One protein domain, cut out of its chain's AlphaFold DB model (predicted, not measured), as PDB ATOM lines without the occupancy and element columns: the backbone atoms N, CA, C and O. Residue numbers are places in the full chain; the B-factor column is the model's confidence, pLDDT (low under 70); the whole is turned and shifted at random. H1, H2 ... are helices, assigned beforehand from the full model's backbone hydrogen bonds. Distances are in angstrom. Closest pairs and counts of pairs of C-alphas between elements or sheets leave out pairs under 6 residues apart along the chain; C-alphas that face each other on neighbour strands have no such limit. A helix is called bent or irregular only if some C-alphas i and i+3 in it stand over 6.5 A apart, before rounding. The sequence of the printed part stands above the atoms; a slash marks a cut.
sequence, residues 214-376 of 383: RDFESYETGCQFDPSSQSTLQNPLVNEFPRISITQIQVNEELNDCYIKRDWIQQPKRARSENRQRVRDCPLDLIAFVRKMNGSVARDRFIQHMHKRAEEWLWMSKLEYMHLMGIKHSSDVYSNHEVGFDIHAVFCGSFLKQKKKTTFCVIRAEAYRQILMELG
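Overview. This is residues 214 to 376 of the 383 residues of an uncharacterized protein of Echinostoma caproni (UniProt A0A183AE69). A long helical hairpin, H5 and H6 side by side and running opposite ways, makes the long axis of the domain. The short helices H2 and H4 pack on the later part of H6, with H1 beside that part too, and H3 is near both long helices. The printed part has 163 residues with six named helices, H1 to H6 in order along the chain, and no named strand: the class is all helix. It is only just compact, close to loose, with a radius of gyration of the C-alphas of 18.3 A, and its outline, 62 by 31 by 26 A, is only just a rod.

Along the chain. H5, residues 299 to 334, is the longest helix, 52.3 A from C-alpha 299 at (-44.827, 38.570, -48.632) to C-alpha 334. H6, residues 345 to 374, is 43.4 A long and ends with C-alpha 374 at (-49.786, 34.636, -37.964). H6 has a kink of 29 degrees near residue 352 and is irregular, with C-alphas 346 and 349 7.4 A apart. H1, residues 236 to 239, begins with C-alpha 236 at (-40.527, 26.469, -26.118). H2 is residues 248 to 255, H3 residues 259 to 266 and H4 residues 286 to 294.

Arrangement. H5 and H6 touch as a helical hairpin, at a shallow tilt of 20 degrees, opposite ways; their closest C-alphas, of Trp 313 and Ala 365, are 4.8 A apart. H6 is the hub, touching four helices. With residues 363 to 367 alone it touches H2, closest C-alphas Val 251 and Ile 363 at 5.5 A, about perpendicular at 73 degrees, only just past steep. With residues 371 to 374 alone it touches H4, closest C-alphas Val 290 and Ile 371 at 7.1 A, at a steep tilt of 46 degrees, the same way. With residues 362 to 366 alone it only just touches H1, with 3 pairs of C-alphas within 8 A, the closest Val 238 and Val 362 at 7.0 A. The helix packing is mostly crossed, but only just: 1 of 3 touching pairs with a tilt is shallow. H3 and H6 are near each other, and H3 is close to but not clearly touching H5, closest C-alphas Trp 264 and His 305 at 7.4 A. H2 and H5 are apart. Every O i to N i+4 pair is within hydrogen-bond range in H2, H3, H4 and H5, and 24 of 26 are in H6; H1 is too short for such a pair.

Size, cuts and confidence. The C-alphas farthest apart, of Val 297 and His 337, are 62.5 A apart. The printed part has no cut. The link from H3 to H4, 19 residues, is long. The mean pLDDT of the printed part is 76.4; 48 residues are under 70, among them residues 214 to 222, 266 to 284 and 334 to 341.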
ATOM      1  N   ARG A 214     -20.380  51.021  -8.684       35.56
ATOM      2  CA  ARG A 214     -19.869  52.197  -7.966       35.56
ATOM      3  C   ARG A 214     -19.892  51.882  -6.469       35.56
ATOM      4  O   ARG A 214     -20.958  51.517  -5.982       35.56
ATOM      5  N   ASP A 215     -18.768  52.064  -5.781       34.94
ATOM      6  CA  ASP A 215     -18.533  51.732  -4.361       34.94
ATOM      7  C   ASP A 215     -19.481  52.417  -3.340       34.94
ATOM      8  O   ASP A 215     -19.181  52.476  -2.153       34.94
ATOM      9  N   PHE A 216     -20.621  52.975  -3.761       35.38
ATOM     10  CA  PHE A 216     -21.471  53.847  -2.948       35.38
ATOM     11  C   PHE A 216     -22.985  53.639  -3.105       35.38
ATOM     12  O   PHE A 216     -23.753  54.472  -2.632       35.38
ATOM     13  N   GLU A 217     -23.456  52.553  -3.723       38.97
ATOM     14  CA  GLU A 217     -24.868  52.173  -3.570       38.97
ATOM     15  C   GLU A 217     -24.985  51.210  -2.386       38.97
ATOM     16  O   GLU A 217     -24.796  50.002  -2.513       38.97
ATOM     17  N   SER A 218     -25.256  51.771  -1.205       36.66
ATOM     18  CA  SER A 218     -25.625  51.034   0.004       36.66
ATOM     19  C   SER A 218     -26.988  50.369  -0.203       36.66
ATOM     20  O   SER A 218     -28.018  50.856   0.265       36.66
ATOM     21  N   TYR A 219     -27.026  49.282  -0.969       47.56
ATOM     22  CA  TYR A 219     -28.156  48.371  -0.926       47.56
ATOM     23  C   TYR A 219     -28.045  47.596   0.388       47.56
ATOM     24  O   TYR A 219     -27.112  46.831   0.589       47.56
ATOM     25  N   GLU A 220     -28.963  47.853   1.317       52.69
ATOM     26  CA  GLU A 220     -28.996  47.175   2.623       52.69
ATOM     27  C   GLU A 220     -29.595  45.759   2.529       52.69
ATOM     28  O   GLU A 220     -29.573  45.008   3.500       52.69
ATOM     29  N   THR A 221     -30.125  45.369   1.363       62.22
ATOM     30  CA  THR A 221     -30.761  44.066   1.136       62.22
ATOM     31  C   THR A 221     -30.433  43.505  -0.250       62.22
ATOM     32  O   THR A 221     -30.371  44.234  -1.243       62.22
ATOM     33  N   GLY A 222     -30.204  42.190  -0.322       64.81
ATOM     34  CA  GLY A 222     -30.092  41.464  -1.587       64.81
ATOM     35  C   GLY A 222     -31.424  41.406  -2.342       64.81
ATOM     36  O   GLY A 222     -32.466  41.829  -1.839       64.81
ATOM     37  N   CYS A 223     -31.418  40.858  -3.558       76.69
ATOM     38  CA  CYS A 223     -32.651  40.605  -4.309       76.69
ATOM     39  C   CYS A 223     -32.881  39.131  -4.612       76.69
ATOM     40  O   CYS A 223     -31.977  38.302  -4.613       76.69
ATOM     41  N   GLN A 224     -34.150  38.829  -4.863       76.00
ATOM     42  CA  GLN A 224     -34.654  37.514  -5.227       76.00
ATOM     43  C   GLN A 224     -34.897  37.452  -6.738       76.00
ATOM     44  O   GLN A 224     -35.214  38.464  -7.379       76.00
ATOM     45  N   PHE A 225     -34.814  36.259  -7.323       72.06
ATOM     46  CA  PHE A 225     -35.521  36.029  -8.574       72.06
ATOM     47  C   PHE A 225     -37.023  36.104  -8.286       72.06
ATOM     48  O   PHE A 225     -37.517  35.403  -7.408       72.06
ATOM     49  N   ASP A 226     -37.759  36.945  -9.022       66.88
ATOM     50  CA  ASP A 226     -39.226  36.875  -8.969       66.88
ATOM     51  C   ASP A 226     -39.683  35.415  -9.140       66.88
ATOM     52  O   ASP A 226     -39.250  34.757 -10.095       66.88
ATOM     53  N   PRO A 227     -40.547  34.897  -8.251       59.66
ATOM     54  CA  PRO A 227     -41.114  33.573  -8.435       59.66
ATOM     55  C   PRO A 227     -41.878  33.536  -9.762       59.66
ATOM     56  O   PRO A 227     -42.545  34.507 -10.134       59.66
ATOM     57  N   SER A 228     -41.789  32.418 -10.491       59.12
ATOM     58  CA  SER A 228     -42.579  32.239 -11.711       59.12
ATOM     59  C   SER A 228     -44.060  32.361 -11.355       59.12
ATOM     60  O   SER A 228     -44.592  31.544 -10.599       59.12
ATOM     61  N   SER A 229     -44.735  33.388 -11.867       65.19
ATOM     62  CA  SER A 229     -46.173  33.540 -11.662       65.19
ATOM     63  C   SER A 229     -46.929  32.537 -12.532       65.19
ATOM     64  O   SER A 229     -46.475  32.189 -13.624       65.19
ATOM     65  N   GLN A 230     -48.132  32.135 -12.110       65.25
ATOM     66  CA  GLN A 230     -49.039  31.317 -12.936       65.25
ATOM     67  C   GLN A 230     -49.391  31.979 -14.284       65.25
ATOM     68  O   GLN A 230     -49.796  31.301 -15.219       65.25
ATOM     69  N   SER A 231     -49.224  33.300 -14.395       75.88
ATOM     70  CA  SER A 231     -49.454  34.078 -15.618       75.88
ATOM     71  C   SER A 231     -48.270  34.091 -16.594       75.88
ATOM     72  O   SER A 231     -48.349  34.754 -17.632       75.88
ATOM     73  N   THR A 232     -47.173  33.399 -16.270       83.31
ATOM     74  CA  THR A 232     -45.993  33.312 -17.136       83.31
ATOM     75  C   THR A 232     -46.317  32.496 -18.378       83.31
ATOM     76  O   THR A 232     -46.810  31.371 -18.285       83.31
ATOM     77  N   LEU A 233     -46.014  33.058 -19.543       86.62
ATOM     78  CA  LEU A 233     -46.239  32.430 -20.834       86.62
ATOM     79  C   LEU A 233     -45.405  31.146 -20.943       86.62
ATOM     80  O   LEU A 233     -44.195  31.174 -20.743       86.62
ATOM     81  N   GLN A 234     -46.062  30.028 -21.252       84.69
ATOM     82  CA  GLN A 234     -45.422  28.720 -21.391       84.69
ATOM     83  C   GLN A 234     -45.296  28.384 -22.873       84.69
ATOM     84  O   GLN A 234     -46.284  28.048 -23.524       84.69
ATOM     85  N   ASN A 235     -44.091  28.505 -23.424       85.88
ATOM     86  CA  ASN A 235     -43.791  28.058 -24.781       85.88
ATOM     87  C   ASN A 235     -42.305  27.672 -24.907       85.88
ATOM     88  O   ASN A 235     -41.511  28.062 -24.048       85.88
ATOM     89  N   PRO A 236     -41.902  26.946 -25.966       85.31
ATOM     90  CA  PRO A 236     -40.527  26.469 -26.118       85.31
ATOM     91  C   PRO A 236     -39.459  27.572 -26.046       85.31
ATOM     92  O   PRO A 236     -38.407  27.357 -25.456       85.31
ATOM     93  N   LEU A 237     -39.739  28.764 -26.584       88.44
ATOM     94  CA  LEU A 237     -38.820  29.906 -26.554       88.44
ATOM     95  C   LEU A 237     -38.662  30.488 -25.149       88.44
ATOM     96  O   LEU A 237     -37.543  30.711 -24.702       88.44
ATOM     97  N   VAL A 238     -39.763  30.721 -24.434       88.50
ATOM     98  CA  VAL A 238     -39.730  31.262 -23.067       88.50
ATOM     99  C   VAL A 238     -39.121  30.252 -22.097       88.50
ATOM    100  O   VAL A 238     -38.362  30.633 -21.208       88.50
ATOM    101  N   ASN A 239     -39.381  28.962 -22.312       86.81
ATOM    102  CA  ASN A 239     -38.886  27.880 -21.467       86.81
ATOM    103  C   ASN A 239     -37.354  27.731 -21.503       86.81
ATOM    104  O   ASN A 239     -36.785  27.169 -20.569       86.81
ATOM    105  N   GLU A 240     -36.664  28.274 -22.513       87.06
ATOM    106  CA  GLU A 240     -35.193  28.350 -22.512       87.06
ATOM    107  C   GLU A 240     -34.623  29.363 -21.514       87.06
ATOM    108  O   GLU A 240     -33.430  29.330 -21.210       87.06
ATOM    109  N   PHE A 241     -35.465  30.235 -20.958       89.06
ATOM    110  CA  PHE A 241     -35.066  31.287 -20.029       89.06
ATOM    111  C   PHE A 241     -35.757  31.102 -18.666       89.06
ATOM    112  O   PHE A 241     -36.564  31.941 -18.267       89.06
ATOM    113  N   PRO A 242     -35.434  30.045 -17.890       81.44
ATOM    114  CA  PRO A 242     -36.193  29.622 -16.702       81.44
ATOM    115  C   PRO A 242     -36.238  30.637 -15.546       81.44
ATOM    116  O   PRO A 242     -36.958  30.444 -14.570       81.44
ATOM    117  N   ARG A 243     -35.460  31.720 -15.625       83.56
ATOM    118  CA  ARG A 243     -35.439  32.819 -14.646       83.56
ATOM    119  C   ARG A 243     -36.049  34.124 -15.162       83.56
ATOM    120  O   ARG A 243     -35.972  35.160 -14.497       83.56
ATOM    121  N   ILE A 244     -36.632  34.079 -16.355       87.75
ATOM    122  CA  ILE A 244     -37.277  35.201 -17.018       87.75
ATOM    123  C   ILE A 244     -38.756  34.880 -17.177       87.75
ATOM    124  O   ILE A 244     -39.152  34.068 -18.006       87.75
ATOM    125  N   SER A 245     -39.580  35.575 -16.402       88.25
ATOM    126  CA  SER A 245     -41.031  35.484 -16.511       88.25
ATOM    127  C   SER A 245     -41.538  36.581 -17.445       88.25
ATOM    128  O   SER A 245     -41.344  37.769 -17.172       88.25
ATOM    129  N   ILE A 246     -42.188  36.193 -18.543       90.06
ATOM    130  CA  ILE A 246     -42.902  37.114 -19.439       90.06
ATOM    131  C   ILE A 246     -44.382  36.741 -19.505       90.06
ATOM    132  O   ILE A 246     -44.743  35.576 -19.371       90.06
ATOM    133  N   THR A 247     -45.250  37.723 -19.722       91.00
ATOM    134  CA  THR A 247     -46.707  37.544 -19.822       91.00
ATOM    135  C   THR A 247     -47.199  37.891 -21.225       91.00
ATOM    136  O   THR A 247     -46.604  38.730 -21.902       91.00
ATOM    137  N   GLN A 248     -48.332  37.321 -21.654       91.62
ATOM    138  CA  GLN A 248     -48.933  37.681 -22.948       91.62
ATOM    139  C   GLN A 248     -49.289  39.175 -23.026       91.62
ATOM    140  O   GLN A 248     -49.207  39.762 -24.096       91.62
ATOM    141  N   ILE A 249     -49.628  39.820 -21.901       88.56
ATOM    142  CA  ILE A 249     -49.892  41.269 -21.859       88.56
ATOM    143  C   ILE A 249     -48.650  42.049 -22.301       88.56
ATOM    144  O   ILE A 249     -48.751  42.917 -23.162       88.56
ATOM    145  N   GLN A 250     -47.470  41.708 -21.777       88.56
ATOM    146  CA  GLN A 250     -46.219  42.373 -22.155       88.56
ATOM    147  C   GLN A 250     -45.852  42.139 -23.625       88.56
ATOM    148  O   GLN A 250     -45.332  43.046 -24.274       88.56
ATOM    149  N   VAL A 251     -46.135  40.945 -24.157       90.50
ATOM    150  CA  VAL A 251     -45.955  40.647 -25.586       90.50
ATOM    151  C   VAL A 251     -46.926  41.465 -26.432       90.50
ATOM    152  O   VAL A 251     -46.506  42.093 -27.396       90.50
ATOM    153  N   ASN A 252     -48.199  41.548 -26.039       87.38
ATOM    154  CA  ASN A 252     -49.201  42.365 -26.725       87.38
ATOM    155  C   ASN A 252     -48.824  43.852 -26.727       87.38
ATOM    156  O   ASN A 252     -48.985  44.520 -27.741       87.38
ATOM    157  N   GLU A 253     -48.292  44.377 -25.621       84.94
ATOM    158  CA  GLU A 253     -47.767  45.746 -25.576       84.94
ATOM    159  C   GLU A 253     -46.627  45.964 -26.577       84.94
ATOM    160  O   GLU A 253     -46.561  47.016 -27.207       84.94
ATOM    161  N   GLU A 254     -45.734  44.983 -26.731       85.44
ATOM    162  CA  GLU A 254     -44.628  45.046 -27.688       85.44
ATOM    163  C   GLU A 254     -45.116  44.942 -29.141       85.44
ATOM    164  O   GLU A 254     -44.635  45.666 -30.011       85.44
ATOM    165  N   LEU A 255     -46.108  44.086 -29.398       84.25
ATOM    166  CA  LEU A 255     -46.769  43.941 -30.698       84.25
ATOM    167  C   LEU A 255     -47.539  45.210 -31.100       84.25
ATOM    168  O   LEU A 255     -47.574  45.565 -32.278       84.25
ATOM    169  N   ASN A 256     -48.118  45.913 -30.128       78.31
ATOM    170  CA  ASN A 256     -48.839  47.167 -30.342       78.31
ATOM    171  C   ASN A 256     -47.908  48.391 -30.458       78.31
ATOM    172  O   ASN A 256     -48.375  49.490 -30.758       78.31
ATOM    173  N   ASP A 257     -46.594  48.233 -30.258       75.56
ATOM    174  CA  ASP A 257     -45.623  49.287 -30.556       75.56
ATOM    175  C   ASP A 257     -45.370  49.361 -32.077       75.56
ATOM    176  O   ASP A 257     -45.221  48.369 -32.795       75.56
ATOM    177  N   CYS A 258     -45.209  50.579 -32.590       74.56
ATOM    178  CA  CYS A 258     -44.799  50.862 -33.966       74.56
ATOM    179  C   CYS A 258     -43.385  50.344 -34.297       74.56
ATOM    180  O   CYS A 258     -42.929  50.484 -35.441       74.56
ATOM    181  N   TYR A 259     -42.670  49.769 -33.323       77.75
ATOM    182  CA  TYR A 259     -41.335  49.207 -33.484       77.75
ATOM    183  C   TYR A 259     -41.232  48.237 -34.668       77.75
ATOM    184  O   TYR A 259     -40.367  48.452 -35.514       77.75
ATOM    185  N   ILE A 260     -42.108  47.232 -34.780       81.25
ATOM    186  CA  ILE A 260     -42.035  46.196 -35.833       81.25
ATOM    187  C   ILE A 260     -42.247  46.792 -37.229       81.25
ATOM    188  O   ILE A 260     -41.488  46.520 -38.158       81.25
ATOM    189  N   LYS A 261     -43.243  47.674 -37.386       79.94
ATOM    190  CA  LYS A 261     -43.469  48.384 -38.655       79.94
ATOM    191  C   LYS A 261     -42.265  49.247 -39.022       79.94
ATOM    192  O   LYS A 261     -41.852  49.272 -40.181       79.94
ATOM    193  N   ARG A 262     -41.694  49.962 -38.049       74.38
ATOM    194  CA  ARG A 262     -40.485  50.763 -38.260       74.38
ATOM    195  C   ARG A 262     -39.301  49.879 -38.629       74.38
ATOM    196  O   ARG A 262     -38.540  50.259 -39.508       74.38
ATOM    197  N   ASP A 263     -39.159  48.729 -37.988       80.44
ATOM    198  CA  ASP A 263     -38.110  47.764 -38.283       80.44
ATOM    199  C   ASP A 263     -38.216  47.240 -39.720       80.44
ATOM    200  O   ASP A 263     -37.220  47.223 -40.436       80.44
ATOM    201  N   TRP A 264     -39.430  46.946 -40.190       83.88
ATOM    202  CA  TRP A 264     -39.674  46.575 -41.582       83.88
ATOM    203  C   TRP A 264     -39.373  47.702 -42.581       83.88
ATOM    204  O   TRP A 264     -38.752  47.457 -43.612       83.88
ATOM    205  N   ILE A 265     -39.805  48.937 -42.299       76.94
ATOM    206  CA  ILE A 265     -39.610  50.080 -43.210       76.94
ATOM    207  C   ILE A 265     -38.139  50.504 -43.257       76.94
ATOM    208  O   ILE A 265     -37.609  50.806 -44.322       76.94
ATOM    209  N   GLN A 266     -37.489  50.579 -42.095       67.75
ATOM    210  CA  GLN A 266     -36.121  51.085 -41.972       67.75
ATOM    211  C   GLN A 266     -35.071  50.001 -42.206       67.75
ATOM    212  O   GLN A 266     -33.924  50.348 -42.478       67.75
ATOM    213  N   GLN A 267     -35.442  48.727 -42.051       69.12
ATOM    214  CA  GLN A 267     -34.559  47.561 -42.123       69.12
ATOM    215  C   GLN A 267     -33.208  47.817 -41.442       69.12
ATOM    216  O   GLN A 267     -32.158  47.713 -42.084       69.12
ATOM    217  N   PRO A 268     -33.193  48.217 -40.149       63.16
ATOM    218  CA  PRO A 268     -31.940  48.531 -39.486       63.16
ATOM    219  C   PRO A 268     -31.021  47.312 -39.538       63.16
ATOM    220  O   PRO A 268     -31.451  46.180 -39.385       63.16
ATOM    221  N   LYS A 269     -29.726  47.493 -39.748       62.31
ATOM    222  CA  LYS A 269     -28.849  46.335 -39.982       62.31
ATOM    223  C   LYS A 269     -28.711  45.367 -38.801       62.31
ATOM    224  O   LYS A 269     -28.217  44.270 -39.009       62.31
ATOM    225  N   ARG A 270     -29.143  45.766 -37.599       61.00
ATOM    226  CA  ARG A 270     -29.088  44.959 -36.375       61.00
ATOM    227  C   ARG A 270     -30.210  45.290 -35.393       61.00
ATOM    228  O   ARG A 270     -30.588  46.463 -35.272       61.00
ATOM    229  N   ALA A 271     -30.643  44.284 -34.637       62.88
ATOM    230  CA  ALA A 271     -31.315  44.467 -33.355       62.88
ATOM    231  C   ALA A 271     -30.418  45.241 -32.362       62.88
ATOM    232  O   ALA A 271     -29.188  45.210 -32.440       62.88
ATOM    233  N   ARG A 272     -31.025  45.986 -31.435       60.59
ATOM    234  CA  ARG A 272     -30.315  46.671 -30.340       60.59
ATOM    235  C   ARG A 272     -31.097  46.437 -29.055       60.59
ATOM    236  O   ARG A 272     -32.250  46.857 -29.007       60.59
ATOM    237  N   SER A 273     -30.483  45.839 -28.030       51.50
ATOM    238  CA  SER A 273     -31.125  45.563 -26.727       51.50
ATOM    239  C   SER A 273     -31.490  46.820 -25.932       51.50
ATOM    240  O   SER A 273     -32.139  46.750 -24.890       51.50
ATOM    241  N   GLU A 274     -31.119  48.000 -26.432       48.00
ATOM    242  CA  GLU A 274     -31.548  49.272 -25.875       48.00
ATOM    243  C   GLU A 274     -33.072  49.387 -25.893       48.00
ATOM    244  O   GLU A 274     -33.721  49.363 -26.945       48.00
ATOM    245  N   ASN A 275     -33.634  49.593 -24.708       41.75
ATOM    246  CA  ASN A 275     -35.022  49.975 -24.541       41.75
ATOM    247  C   ASN A 275     -35.186  51.411 -25.068       41.75
ATOM    248  O   ASN A 275     -35.030  52.388 -24.333       41.75
ATOM    249  N   ARG A 276     -35.394  51.566 -26.383       48.19
ATOM    250  CA  ARG A 276     -35.846  52.846 -26.939       48.19
ATOM    251  C   ARG A 276     -37.185  53.154 -26.283       48.19
ATOM    252  O   ARG A 276     -38.028  52.269 -26.223       48.19
ATOM    253  N   GLN A 277     -37.356  54.383 -25.793       42.47
ATOM    254  CA  GLN A 277     -38.627  54.835 -25.228       42.47
ATOM    255  C   GLN A 277     -39.765  54.411 -26.165       42.47
ATOM    256  O   GLN A 277     -39.763  54.793 -27.340       42.47
ATOM    257  N   ARG A 278     -40.673  53.573 -25.646       52.53
ATOM    258  CA  ARG A 278     -41.896  53.163 -26.341       52.53
ATOM    259  C   ARG A 278     -42.597  54.428 -26.813       52.53
ATOM    260  O   ARG A 278     -42.858  55.325 -26.006       52.53
ATOM    261  N   VAL A 279     -42.857  54.529 -28.111       52.69
ATOM    262  CA  VAL A 279     -43.671  55.630 -28.627       52.69
ATOM    263  C   VAL A 279     -45.105  55.270 -28.263       52.69
ATOM    264  O   VAL A 279     -45.660  54.342 -28.837       52.69
ATOM    265  N   ARG A 280     -45.654  55.937 -27.238       49.22
ATOM    266  CA  ARG A 280     -46.945  55.571 -26.624       49.22
ATOM    267  C   ARG A 280     -48.119  55.607 -27.604       49.22
ATOM    268  O   ARG A 280     -49.035  54.812 -27.447       49.22
ATOM    269  N   ASP A 281     -48.053  56.457 -28.625       55.41
ATOM    270  CA  ASP A 281     -49.129  56.603 -29.601       55.41
ATOM    271  C   ASP A 281     -48.760  55.915 -30.914       55.41
ATOM    272  O   ASP A 281     -48.116  56.487 -31.798       55.41
ATOM    273  N   CYS A 282     -49.178  54.658 -31.039       61.09
ATOM    274  CA  CYS A 282     -49.135  53.921 -32.290       61.09
ATOM    275  C   CYS A 282     -50.552  53.432 -32.637       61.09
ATOM    276  O   CYS A 282     -51.018  52.461 -32.051       61.09
ATOM    277  N   PRO A 283     -51.254  54.053 -33.602       64.25
ATOM    278  CA  PRO A 283     -52.568  53.587 -34.054       64.25
ATOM    279  C   PRO A 283     -52.440  52.389 -35.015       64.25
ATOM    280  O   PRO A 283     -53.134  52.315 -36.029       64.25
ATOM    281  N   LEU A 284     -51.476  51.492 -34.778       68.94
ATOM    282  CA  LEU A 284     -51.213  50.354 -35.650       68.94
ATOM    283  C   LEU A 284     -51.951  49.122 -35.135       68.94
ATOM    284  O   LEU A 284     -51.587  48.559 -34.111       68.94
ATOM    285  N   ASP A 285     -52.919  48.654 -35.915       77.56
ATOM    286  CA  ASP A 285     -53.402  47.280 -35.810       77.56
ATOM    287  C   ASP A 285     -52.369  46.355 -36.476       77.56
ATOM    288  O   ASP A 285     -52.271  46.278 -37.710       77.56
ATOM    289  N   LEU A 286     -51.542  45.700 -35.655       77.06
ATOM    290  CA  LEU A 286     -50.499  44.801 -36.142       77.06
ATOM    291  C   LEU A 286     -51.094  43.602 -36.888       77.06
ATOM    292  O   LEU A 286     -50.541  43.203 -37.909       77.06
ATOM    293  N   ILE A 287     -52.224  43.055 -36.435       77.44
ATOM    294  CA  ILE A 287     -52.868  41.908 -37.085       77.44
ATOM    295  C   ILE A 287     -53.333  42.314 -38.486       77.44
ATOM    296  O   ILE A 287     -53.065  41.610 -39.462       77.44
ATOM    297  N   ALA A 288     -53.957  43.487 -38.626       83.94
ATOM    298  CA  ALA A 288     -54.313  44.025 -39.936       83.94
ATOM    299  C   ALA A 288     -53.075  44.280 -40.815       83.94
ATOM    300  O   ALA A 288     -53.093  43.980 -42.012       83.94
ATOM    301  N   PHE A 289     -51.981  44.794 -40.240       85.06
ATOM    302  CA  PHE A 289     -50.721  45.002 -40.959       85.06
ATOM    303  C   PHE A 289     -50.112  43.685 -41.460       85.06
ATOM    304  O   PHE A 289     -49.784  43.578 -42.642       85.06
ATOM    305  N   VAL A 290     -50.008  42.672 -40.600       86.44
ATOM    306  CA  VAL A 290     -49.470  41.348 -40.936       86.44
ATOM    307  C   VAL A 290     -50.341  40.668 -41.995       86.44
ATOM    308  O   VAL A 290     -49.810  40.202 -43.004       86.44
ATOM    309  N   ARG A 291     -51.674  40.708 -41.859       86.69
ATOM    310  CA  ARG A 291     -52.611  40.187 -42.874       86.69
ATOM    311  C   ARG A 291     -52.450  40.884 -44.224       86.69
ATOM    312  O   ARG A 291     -52.412  40.217 -45.256       86.69
ATOM    313  N   LYS A 292     -52.284  42.211 -44.227       87.75
ATOM    314  CA  LYS A 292     -52.004  42.975 -45.451       87.75
ATOM    315  C   LYS A 292     -50.690  42.541 -46.103       87.75
ATOM    316  O   LYS A 292     -50.639  42.414 -47.323       87.75
ATOM    317  N   MET A 293     -49.642  42.301 -45.314       88.56
ATOM    318  CA  MET A 293     -48.359  41.815 -45.833       88.56
ATOM    319  C   MET A 293     -48.465  40.387 -46.381       88.56
ATOM    320  O   MET A 293     -47.869  40.107 -47.422       88.56
ATOM    321  N   ASN A 294     -49.267  39.525 -45.747       87.94
ATOM    322  CA  ASN A 294     -49.506  38.150 -46.189       87.94
ATOM    323  C   ASN A 294     -50.175  38.082 -47.576       87.94
ATOM    324  O   ASN A 294     -49.869  37.196 -48.359       87.94
ATOM    325  N   GLY A 295     -51.039  39.045 -47.915       87.06
ATOM    326  CA  GLY A 295     -51.650  39.157 -49.248       87.06
ATOM    327  C   GLY A 295     -50.846  39.976 -50.268       87.06
ATOM    328  O   GLY A 295     -51.339  40.235 -51.363       87.06
ATOM    329  N   SER A 296     -49.647  40.451 -49.918       90.12
ATOM    330  CA  SER A 296     -48.879  41.380 -50.757       90.12
ATOM    331  C   SER A 296     -47.830  40.682 -51.625       90.12
ATOM    332  O   SER A 296     -47.292  39.640 -51.263       90.12
ATOM    333  N   VAL A 297     -47.416  41.334 -52.717       88.62
ATOM    334  CA  VAL A 297     -46.262  40.901 -53.535       88.62
ATOM    335  C   VAL A 297     -44.933  40.893 -52.764       88.62
ATOM    336  O   VAL A 297     -43.955  40.304 -53.210       88.62
ATOM    337  N   ALA A 298     -44.876  41.558 -51.606       88.12
ATOM    338  CA  ALA A 298     -43.696  41.621 -50.751       88.12
ATOM    339  C   ALA A 298     -43.674  40.528 -49.667       88.12
ATOM    340  O   ALA A 298     -42.766  40.542 -48.834       88.12
ATOM    341  N   ARG A 299     -44.649  39.604 -49.661       90.75
ATOM    342  CA  ARG A 299     -44.827  38.570 -48.632       90.75
ATOM    343  C   ARG A 299     -43.540  37.811 -48.323       90.75
ATOM    344  O   ARG A 299     -43.130  37.773 -47.170       90.75
ATOM    345  N   ASP A 300     -42.882  37.252 -49.333       91.00
ATOM    346  CA  ASP A 300     -41.718  36.388 -49.099       91.00
ATOM    347  C   ASP A 300     -40.537  37.172 -48.519       91.00
ATOM    348  O   ASP A 300     -39.879  36.721 -47.584       91.00
ATOM    349  N   ARG A 301     -40.325  38.406 -48.994       91.06
ATOM    350  CA  ARG A 301     -39.314  39.313 -48.430       91.06
ATOM    351  C   ARG A 301     -39.646  39.696 -46.987       91.06
ATOM    352  O   ARG A 301     -38.745  39.821 -46.163       91.06
ATOM    353  N   PHE A 302     -40.926  39.897 -46.687       91.44
ATOM    354  CA  PHE A 302     -41.393  40.188 -45.337       91.44
ATOM    355  C   PHE A 302     -41.153  39.007 -44.399       91.44
ATOM    356  O   PHE A 302     -40.571  39.199 -43.336       91.44
ATOM    357  N   ILE A 303     -41.501  37.787 -44.820       92.38
ATOM    358  CA  ILE A 303     -41.236  36.553 -44.068       92.38
ATOM    359  C   ILE A 303     -39.736  36.391 -43.808       92.38
ATOM    360  O   ILE A 303     -39.344  36.197 -42.662       92.38
ATOM    361  N   GLN A 304     -38.891  36.533 -44.834       87.50
ATOM    362  CA  GLN A 304     -37.433  36.434 -44.684       87.50
ATOM    363  C   GLN A 304     -36.888  37.457 -43.680       87.50
ATOM    364  O   GLN A 304     -36.051  37.122 -42.842       87.50
ATOM    365  N   HIS A 305     -37.380  38.698 -43.733       88.75
ATOM    366  CA  HIS A 305     -36.994  39.740 -42.781       88.75
ATOM    367  C   HIS A 305     -37.440  39.406 -41.355       88.75
ATOM    368  O   HIS A 305     -36.633  39.496 -40.433       88.75
ATOM    369  N   MET A 306     -38.695  38.987 -41.169       91.88
ATOM    370  CA  MET A 306     -39.228  38.609 -39.857       91.88
ATOM    371  C   MET A 306     -38.482  37.409 -39.271       91.88
ATOM    372  O   MET A 306     -38.126  37.445 -38.099       91.88
ATOM    373  N   HIS A 307     -38.161  36.403 -40.087       88.06
ATOM    374  CA  HIS A 307     -37.370  35.243 -39.677       88.06
ATOM    375  C   HIS A 307     -35.969  35.652 -39.221       88.06
ATOM    376  O   HIS A 307     -35.550  35.320 -38.114       88.06
ATOM    377  N   LYS A 308     -35.264  36.446 -40.038       84.62
ATOM    378  CA  LYS A 308     -33.943  36.974 -39.681       84.62
ATOM    379  C   LYS A 308     -33.991  37.741 -38.356       84.62
ATOM    380  O   LYS A 308     -33.108  37.597 -37.518       84.62
ATOM    381  N   ARG A 309     -35.030  38.550 -38.146       86.94
ATOM    382  CA  ARG A 309     -35.204  39.311 -36.906       86.94
ATOM    383  C   ARG A 309     -35.529  38.467 -35.701       86.94
ATOM    384  O   ARG A 309     -35.024  38.768 -34.624       86.94
ATOM    385  N   ALA A 310     -36.351  37.449 -35.878       90.00
ATOM    386  CA  ALA A 310     -36.656  36.502 -34.830       90.00
ATOM    387  C   ALA A 310     -35.361  35.829 -34.343       90.00
ATOM    388  O   ALA A 310     -35.088  35.832 -33.144       90.00
ATOM    389  N   GLU A 311     -34.498  35.385 -35.266       81.75
ATOM    390  CA  GLU A 311     -33.176  34.838 -34.929       81.75
ATOM    391  C   GLU A 311     -32.273  35.852 -34.227       81.75
ATOM    392  O   GLU A 311     -31.704  35.539 -33.184       81.75
ATOM    393  N   GLU A 312     -32.161  37.079 -34.744       81.19
ATOM    394  CA  GLU A 312     -31.363  38.126 -34.096       81.19
ATOM    395  C   GLU A 312     -31.838  38.392 -32.656       81.19
ATOM    396  O   GLU A 312     -31.019  38.508 -31.746       81.19
ATOM    397  N   TRP A 313     -33.151  38.464 -32.420       88.38
ATOM    398  CA  TRP A 313     -33.706  38.709 -31.085       88.38
ATOM    399  C   TRP A 313     -33.596  37.510 -30.148       88.38
ATOM    400  O   TRP A 313     -33.380  37.702 -28.951       88.38
ATOM    401  N   LEU A 314     -33.683  36.288 -30.669       86.50
ATOM    402  CA  LEU A 314     -33.372  35.081 -29.914       86.50
ATOM    403  C   LEU A 314     -31.914  35.089 -29.450       86.50
ATOM    404  O   LEU A 314     -31.649  34.896 -28.265       86.50
ATOM    405  N   TRP A 315     -30.976  35.358 -30.361       77.62
ATOM    406  CA  TRP A 315     -29.555  35.441 -30.029       77.62
ATOM    407  C   TRP A 315     -29.281  36.527 -28.990       77.62
ATOM    408  O   TRP A 315     -28.585  36.272 -28.010       77.62
ATOM    409  N   MET A 316     -29.899  37.703 -29.135       79.62
ATOM    410  CA  MET A 316     -29.827  38.761 -28.122       79.62
ATOM    411  C   MET A 316     -30.430  38.330 -26.778       79.62
ATOM    412  O   MET A 316     -29.918  38.709 -25.731       79.62
ATOM    413  N   SER A 317     -31.498  37.532 -26.778       85.62
ATOM    414  CA  SER A 317     -32.104  37.015 -25.544       85.62
ATOM    415  C   SER A 317     -31.171  36.045 -24.822       85.62
ATOM    416  O   SER A 317     -30.973  36.188 -23.618       85.62
ATOM    417  N   LYS A 318     -30.547  35.118 -25.563       81.00
ATOM    418  CA  LYS A 318     -29.522  34.195 -25.044       81.00
ATOM    419  C   LYS A 318     -28.348  34.956 -24.447       81.00
ATOM    420  O   LYS A 318     -28.010  34.727 -23.294       81.00
ATOM    421  N   LEU A 319     -27.845  35.940 -25.183       69.75
ATOM    422  CA  LEU A 319     -26.788  36.839 -24.740       69.75
ATOM    423  C   LEU A 319     -27.121  37.541 -23.412       69.75
ATOM    424  O   LEU A 319     -26.415  37.411 -22.415       69.75
ATOM    425  N   GLU A 320     -28.226  38.285 -23.368       77.00
ATOM    426  CA  GLU A 320     -28.565  39.057 -22.171       77.00
ATOM    427  C   GLU A 320     -28.924  38.138 -20.988       77.00
ATOM    428  O   GLU A 320     -28.783  38.542 -19.830       77.00
ATOM    429  N   TYR A 321     -29.380  36.909 -21.248       81.88
ATOM    430  CA  TYR A 321     -29.610  35.890 -20.222       81.88
ATOM    431  C   TYR A 321     -28.302  35.325 -19.667       81.88
ATOM    432  O   TYR A 321     -28.170  35.195 -18.453       81.88
ATOM    433  N   MET A 322     -27.310  35.064 -20.516       72.44
ATOM    434  CA  MET A 322     -25.982  34.638 -20.074       72.44
ATOM    435  C   MET A 322     -25.330  35.698 -19.178       72.44
ATOM    436  O   MET A 322     -24.895  35.369 -18.076       72.44
ATOM    437  N   HIS A 323     -25.401  36.983 -19.547       69.56
ATOM    438  CA  HIS A 323     -24.961  38.083 -18.677       69.56
ATOM    439  C   HIS A 323     -25.663  38.084 -17.309       69.56
ATOM    440  O   HIS A 323     -25.030  38.310 -16.277       69.56
ATOM    441  N   LEU A 324     -26.976  37.836 -17.288       79.44
ATOM    442  CA  LEU A 324     -27.743  37.754 -16.045       79.44
ATOM    443  C   LEU A 324     -27.242  36.611 -15.151       79.44
ATOM    444  O   LEU A 324     -27.085  36.794 -13.944       79.44
ATOM    445  N   MET A 325     -26.962  35.451 -15.748       79.25
ATOM    446  CA  MET A 325     -26.428  34.288 -15.040       79.25
ATOM    447  C   MET A 325     -24.984  34.498 -14.576       79.25
ATOM    448  O   MET A 325     -24.636  34.035 -13.494       79.25
ATOM    449  N   GLY A 326     -24.173  35.247 -15.328       69.38
ATOM    450  CA  GLY A 326     -22.833  35.664 -14.909       69.38
ATOM    451  C   GLY A 326     -22.865  36.525 -13.644       69.38
ATOM    452  O   GLY A 326     -22.154  36.229 -12.688       69.38
ATOM    453  N   ILE A 327     -23.761  37.520 -13.583       68.44
ATOM    454  CA  ILE A 327     -23.969  38.339 -12.372       68.44
ATOM    455  C   ILE A 327     -24.369  37.458 -11.186       68.44
ATOM    456  O   ILE A 327     -23.840  37.625 -10.088       68.44
ATOM    457  N   LYS A 328     -25.287  36.506 -11.406       79.06
ATOM    458  CA  LYS A 328     -25.691  35.555 -10.367       79.06
ATOM    459  C   LYS A 328     -24.495  34.734  -9.879       79.06
ATOM    460  O   LYS A 328     -24.288  34.625  -8.680       79.06
ATOM    461  N   HIS A 329     -23.697  34.192 -10.791       73.62
ATOM    462  CA  HIS A 329     -22.532  33.395 -10.428       73.62
ATOM    463  C   HIS A 329     -21.511  34.205  -9.613       73.62
ATOM    464  O   HIS A 329     -21.059  33.741  -8.571       73.62
ATOM    465  N   SER A 330     -21.201  35.436 -10.029       69.00
ATOM    466  CA  SER A 330     -20.326  36.333  -9.262       69.00
ATOM    467  C   SER A 330     -20.890  36.642  -7.876       69.00
ATOM    468  O   SER A 330     -20.144  36.650  -6.899       69.00
ATOM    469  N   SER A 331     -22.206  36.838  -7.782       73.81
ATOM    470  CA  SER A 331     -22.900  36.973  -6.505       73.81
ATOM    471  C   SER A 331     -22.734  35.729  -5.628       73.81
ATOM    472  O   SER A 331     -22.387  35.869  -4.460       73.81
ATOM    473  N   ASP A 332     -22.932  34.524  -6.167       73.62
ATOM    474  CA  ASP A 332     -22.799  33.264  -5.417       73.62
ATOM    475  C   ASP A 332     -21.371  33.069  -4.875       73.62
ATOM    476  O   ASP A 332     -21.193  32.663  -3.731       73.62
ATOM    477  N   VAL A 333     -20.347  33.398  -5.673       71.69
ATOM    478  CA  VAL A 333     -18.930  33.308  -5.267       71.69
ATOM    479  C   VAL A 333     -18.586  34.331  -4.181       71.69
ATOM    480  O   VAL A 333     -17.814  34.035  -3.270       71.69
ATOM    481  N   TYR A 334     -19.142  35.540  -4.275       67.62
ATOM    482  CA  TYR A 334     -18.920  36.601  -3.293       67.62
ATOM    483  C   TYR A 334     -19.588  36.281  -1.949       67.62
ATOM    484  O   TYR A 334     -19.024  36.507  -0.878       67.62
ATOM    485  N   SER A 335     -20.795  35.729  -2.013       61.75
ATOM    486  CA  SER A 335     -21.655  35.464  -0.862       61.75
ATOM    487  C   SER A 335     -21.335  34.103  -0.280       61.75
ATOM    488  O   SER A 335     -22.140  33.182  -0.382       61.75
ATOM    489  N   ASN A 336     -20.174  33.943   0.358       54.22
ATOM    490  CA  ASN A 336     -19.909  32.656   0.991       54.22
ATOM    491  C   ASN A 336     -21.010  32.292   2.011       54.22
ATOM    492  O   ASN A 336     -21.315  31.112   2.091       54.22
ATOM    493  N   HIS A 337     -21.675  33.237   2.706       48.84
ATOM    494  CA  HIS A 337     -22.619  32.927   3.803       48.84
ATOM    495  C   HIS A 337     -23.776  33.939   4.061       48.84
ATOM    496  O   HIS A 337     -24.163  34.116   5.215       48.84
ATOM    497  N   GLU A 338     -24.387  34.590   3.063       51.53
ATOM    498  CA  GLU A 338     -25.610  35.388   3.328       51.53
ATOM    499  C   GLU A 338     -26.892  34.568   3.106       51.53
ATOM    500  O   GLU A 338     -27.265  34.227   1.985       51.53
ATOM    501  N   VAL A 339     -27.573  34.223   4.203       56.19
ATOM    502  CA  VAL A 339     -28.825  33.453   4.187       56.19
ATOM    503  C   VAL A 339     -29.998  34.387   3.880       56.19
ATOM    504  O   VAL A 339     -30.297  35.275   4.674       56.19
ATOM    505  N   GLY A 340     -30.701  34.153   2.765       65.19
ATOM    506  CA  GLY A 340     -32.023  34.746   2.507       65.19
ATOM    507  C   GLY A 340     -32.203  35.529   1.203       65.19
ATOM    508  O   GLY A 340     -33.315  36.002   0.966       65.19
ATOM    509  N   PHE A 341     -31.184  35.644   0.344       68.56
ATOM    510  CA  PHE A 341     -31.264  36.317  -0.965       68.56
ATOM    511  C   PHE A 341     -30.660  35.460  -2.086       68.56
ATOM    512  O   PHE A 341     -29.653  34.796  -1.868       68.56
ATOM    513  N   ASP A 342     -31.255  35.486  -3.287       77.12
ATOM    514  CA  ASP A 342     -30.686  34.818  -4.473       77.12
ATOM    515  C   ASP A 342     -29.485  35.583  -5.049       77.12
ATOM    516  O   ASP A 342     -28.632  34.998  -5.718       77.12
ATOM    517  N   ILE A 343     -29.465  36.905  -4.846       80.94
ATOM    518  CA  ILE A 343     -28.459  37.843  -5.339       80.94
ATOM    519  C   ILE A 343     -28.039  38.759  -4.190       80.94
ATOM    520  O   ILE A 343     -28.869  39.456  -3.606       80.94
ATOM    521  N   HIS A 344     -26.742  38.802  -3.914       78.50
ATOM    522  CA  HIS A 344     -26.116  39.666  -2.926       78.50
ATOM    523  C   HIS A 344     -26.392  41.140  -3.211       78.50
ATOM    524  O   HIS A 344     -26.440  41.569  -4.371       78.50
ATOM    525  N   ALA A 345     -26.488  41.943  -2.152       74.88
ATOM    526  CA  ALA A 345     -26.806  43.366  -2.233       74.88
ATOM    527  C   ALA A 345     -25.909  44.139  -3.220       74.88
ATOM    528  O   ALA A 345     -26.410  44.881  -4.064       74.88
ATOM    529  N   VAL A 346     -24.597  43.872  -3.189       70.88
ATOM    530  CA  VAL A 346     -23.595  44.473  -4.097       70.88
ATOM    531  C   VAL A 346     -23.945  44.270  -5.576       70.88
ATOM    532  O   VAL A 346     -23.765  45.173  -6.384       70.88
ATOM    533  N   PHE A 347     -24.498  43.115  -5.954       74.50
ATOM    534  CA  PHE A 347     -24.814  42.812  -7.353       74.50
ATOM    535  C   PHE A 347     -26.255  43.155  -7.734       74.50
ATOM    536  O   PHE A 347     -26.608  43.096  -8.916       74.50
ATOM    537  N   CYS A 348     -27.097  43.533  -6.770       75.50
ATOM    538  CA  CYS A 348     -28.535  43.599  -6.976       75.50
ATOM    539  C   CYS A 348     -28.960  44.655  -8.014       75.50
ATOM    540  O   CYS A 348     -29.754  44.362  -8.911       75.50
ATOM    541  N   GLY A 349     -28.387  45.862  -7.971       68.88
ATOM    542  CA  GLY A 349     -28.683  46.908  -8.960       68.88
ATOM    543  C   GLY A 349     -28.341  46.477 -10.395       68.88
ATOM    544  O   GLY A 349     -29.147  46.639 -11.322       68.88
ATOM    545  N   SER A 350     -27.171  45.857 -10.575       67.19
ATOM    546  CA  SER A 350     -26.726  45.296 -11.857       67.19
ATOM    547  C   SER A 350     -27.630  44.156 -12.316       67.19
ATOM    548  O   SER A 350     -28.052  44.138 -13.475       67.19
ATOM    549  N   PHE A 351     -27.989  43.256 -11.403       79.06
ATOM    550  CA  PHE A 351     -28.885  42.138 -11.659       79.06
ATOM    551  C   PHE A 351     -30.265  42.603 -12.132       79.06
ATOM    552  O   PHE A 351     -30.715  42.184 -13.194       79.06
ATOM    553  N   LEU A 352     -30.922  43.520 -11.413       79.06
ATOM    554  CA  LEU A 352     -32.255  44.017 -11.777       79.06
ATOM    555  C   LEU A 352     -32.250  44.729 -13.134       79.06
ATOM    556  O   LEU A 352     -33.149  44.538 -13.961       79.06
ATOM    557  N   LYS A 353     -31.213  45.532 -13.396       75.69
ATOM    558  CA  LYS A 353     -31.036  46.208 -14.685       75.69
ATOM    559  C   LYS A 353     -30.842  45.206 -15.818       75.69
ATOM    560  O   LYS A 353     -31.443  45.378 -16.880       75.69
ATOM    561  N   GLN A 354     -30.015  44.188 -15.600       79.19
ATOM    562  CA  GLN A 354     -29.738  43.160 -16.590       79.19
ATOM    563  C   GLN A 354     -30.975  42.300 -16.840       79.19
ATOM    564  O   GLN A 354     -31.398  42.177 -17.984       79.19
ATOM    565  N   LYS A 355     -31.652  41.853 -15.779       85.69
ATOM    566  CA  LYS A 355     -32.916  41.115 -15.843       85.69
ATOM    567  C   LYS A 355     -33.940  41.852 -16.695       85.69
ATOM    568  O   LYS A 355     -34.491  41.270 -17.619       85.69
ATOM    569  N   LYS A 356     -34.124  43.158 -16.472       82.50
ATOM    570  CA  LYS A 356     -35.035  43.987 -17.279       82.50
ATOM    571  C   LYS A 356     -34.675  43.991 -18.771       82.50
ATOM    572  O   LYS A 356     -35.581  43.962 -19.605       82.50
ATOM    573  N   LYS A 357     -33.384  44.048 -19.123       81.25
ATOM    574  CA  LYS A 357     -32.936  43.962 -20.525       81.25
ATOM    575  C   LYS A 357     -33.209  42.581 -21.112       81.25
ATOM    576  O   LYS A 357     -33.727  42.498 -22.223       81.25
ATOM    577  N   THR A 358     -32.903  41.522 -20.367       85.50
ATOM    578  CA  THR A 358     -33.150  40.140 -20.782       85.50
ATOM    579  C   THR A 358     -34.636  39.906 -21.023       85.50
ATOM    580  O   THR A 358     -35.012  39.499 -22.117       85.50
ATOM    581  N   THR A 359     -35.495  40.268 -20.063       89.38
ATOM    582  CA  THR A 359     -36.959  40.193 -20.183       89.38
ATOM    583  C   THR A 359     -37.449  40.899 -21.443       89.38
ATOM    584  O   THR A 359     -38.244  40.345 -22.193       89.38
ATOM    585  N   PHE A 360     -36.947  42.101 -21.719       86.81
ATOM    586  CA  PHE A 360     -37.305  42.849 -22.920       86.81
ATOM    587  C   PHE A 360     -36.884  42.153 -24.222       86.81
ATOM    588  O   PHE A 360     -37.665  42.119 -25.172       86.81
ATOM    589  N   CYS A 361     -35.678  41.582 -24.274       88.94
ATOM    590  CA  CYS A 361     -35.224  40.834 -25.447       88.94
ATOM    591  C   CYS A 361     -36.099  39.597 -25.684       88.94
ATOM    592  O   CYS A 361     -36.538  39.393 -26.815       88.94
ATOM    593  N   VAL A 362     -36.430  38.854 -24.620       92.44
ATOM    594  CA  VAL A 362     -37.290  37.660 -24.689       92.44
ATOM    595  C   VAL A 362     -38.701  38.026 -25.152       92.44
ATOM    596  O   VAL A 362     -39.218  37.395 -26.069       92.44
ATOM    597  N   ILE A 363     -39.301  39.093 -24.603       92.00
ATOM    598  CA  ILE A 363     -40.606  39.617 -25.057       92.00
ATOM    599  C   ILE A 363     -40.576  39.915 -26.558       92.00
ATOM    600  O   ILE A 363     -41.511  39.582 -27.283       92.00
ATOM    601  N   ARG A 364     -39.503  40.548 -27.039       90.44
ATOM    602  CA  ARG A 364     -39.400  40.926 -28.446       90.44
ATOM    603  C   ARG A 364     -39.164  39.724 -29.356       90.44
ATOM    604  O   ARG A 364     -39.765  39.672 -30.425       90.44
ATOM    605  N   ALA A 365     -38.344  38.759 -28.944       92.62
ATOM    606  CA  ALA A 365     -38.181  37.495 -29.663       92.62
ATOM    607  C   ALA A 365     -39.527  36.761 -29.787       92.62
ATOM    608  O   ALA A 365     -39.899  36.329 -30.879       92.62
ATOM    609  N   GLU A 366     -40.303  36.721 -28.701       93.81
ATOM    610  CA  GLU A 366     -41.652  36.157 -28.690       93.81
ATOM    611  C   GLU A 366     -42.617  36.925 -29.605       93.81
ATOM    612  O   GLU A 366     -43.381  36.309 -30.345       93.81
ATOM    613  N   ALA A 367     -42.552  38.258 -29.639       92.19
ATOM    614  CA  ALA A 367     -43.367  39.061 -30.550       92.19
ATOM    615  C   ALA A 367     -43.094  38.715 -32.030       92.19
ATOM    616  O   ALA A 367     -44.029  38.520 -32.809       92.19
ATOM    617  N   TYR A 368     -41.822  38.571 -32.425       92.94
ATOM    618  CA  TYR A 368     -41.472  38.120 -33.779       92.94
ATOM    619  C   TYR A 368     -41.925  36.678 -34.054       92.94
ATOM    620  O   TYR A 368     -42.385  36.398 -35.163       92.94
ATOM    621  N   ARG A 369     -41.873  35.784 -33.054       93.06
ATOM    622  CA  ARG A 369     -42.431  34.427 -33.161       93.06
ATOM    623  C   ARG A 369     -43.928  34.462 -33.467       93.06
ATOM    624  O   ARG A 369     -44.358  33.823 -34.422       93.06
ATOM    625  N   GLN A 370     -44.707  35.246 -32.718       92.12
ATOM    626  CA  GLN A 370     -46.158  35.361 -32.923       92.12
ATOM    627  C   GLN A 370     -46.500  35.933 -34.309       92.12
ATOM    628  O   GLN A 370     -47.417  35.444 -34.961       92.12
ATOM    629  N   ILE A 371     -45.717  36.889 -34.829       92.25
ATOM    630  CA  ILE A 371     -45.881  37.384 -36.210       92.25
ATOM    631  C   ILE A 371     -45.648  36.276 -37.240       92.25
ATOM    632  O   ILE A 371     -46.408  36.163 -38.201       92.25
ATOM    633  N   LEU A 372     -44.599  35.467 -37.071       92.62
ATOM    634  CA  LEU A 372     -44.314  34.355 -37.980       92.62
ATOM    635  C   LEU A 372     -45.434  33.305 -37.941       92.62
ATOM    636  O   LEU A 372     -45.863  32.855 -39.003       92.62
ATOM    637  N   MET A 373     -45.984  33.013 -36.758       90.44
ATOM    638  CA  MET A 373     -47.155  32.140 -36.613       90.44
ATOM    639  C   MET A 373     -48.384  32.682 -37.357       90.44
ATOM    640  O   MET A 373     -49.012  31.938 -38.106       90.44
ATOM    641  N   GLU A 374     -48.690  33.978 -37.228       90.44
ATOM    642  CA  GLU A 374     -49.786  34.636 -37.964       90.44
ATOM    643  C   GLU A 374     -49.587  34.598 -39.492       90.44
ATOM    644  O   GLU A 374     -50.549  34.603 -40.262       90.44
ATOM    645  N   LEU A 375     -48.336  34.527 -39.957       89.75
ATOM    646  CA  LEU A 375     -47.985  34.345 -41.371       89.75
ATOM    647  C   LEU A 375     -48.014  32.873 -41.824       89.75
ATOM    648  O   LEU A 375     -47.759  32.596 -43.001       89.75
ATOM    649  N   GLY A 376     -48.313  31.935 -40.920       89.50
ATOM    650  CA  GLY A 376     -48.290  30.493 -41.174       89.50
ATOM    651  C   GLY A 376     -46.880  29.910 -41.296       89.50
ATOM    652  O   GLY A 376     -46.698  28.865 -41.919       89.50
TER     653      GLY A 376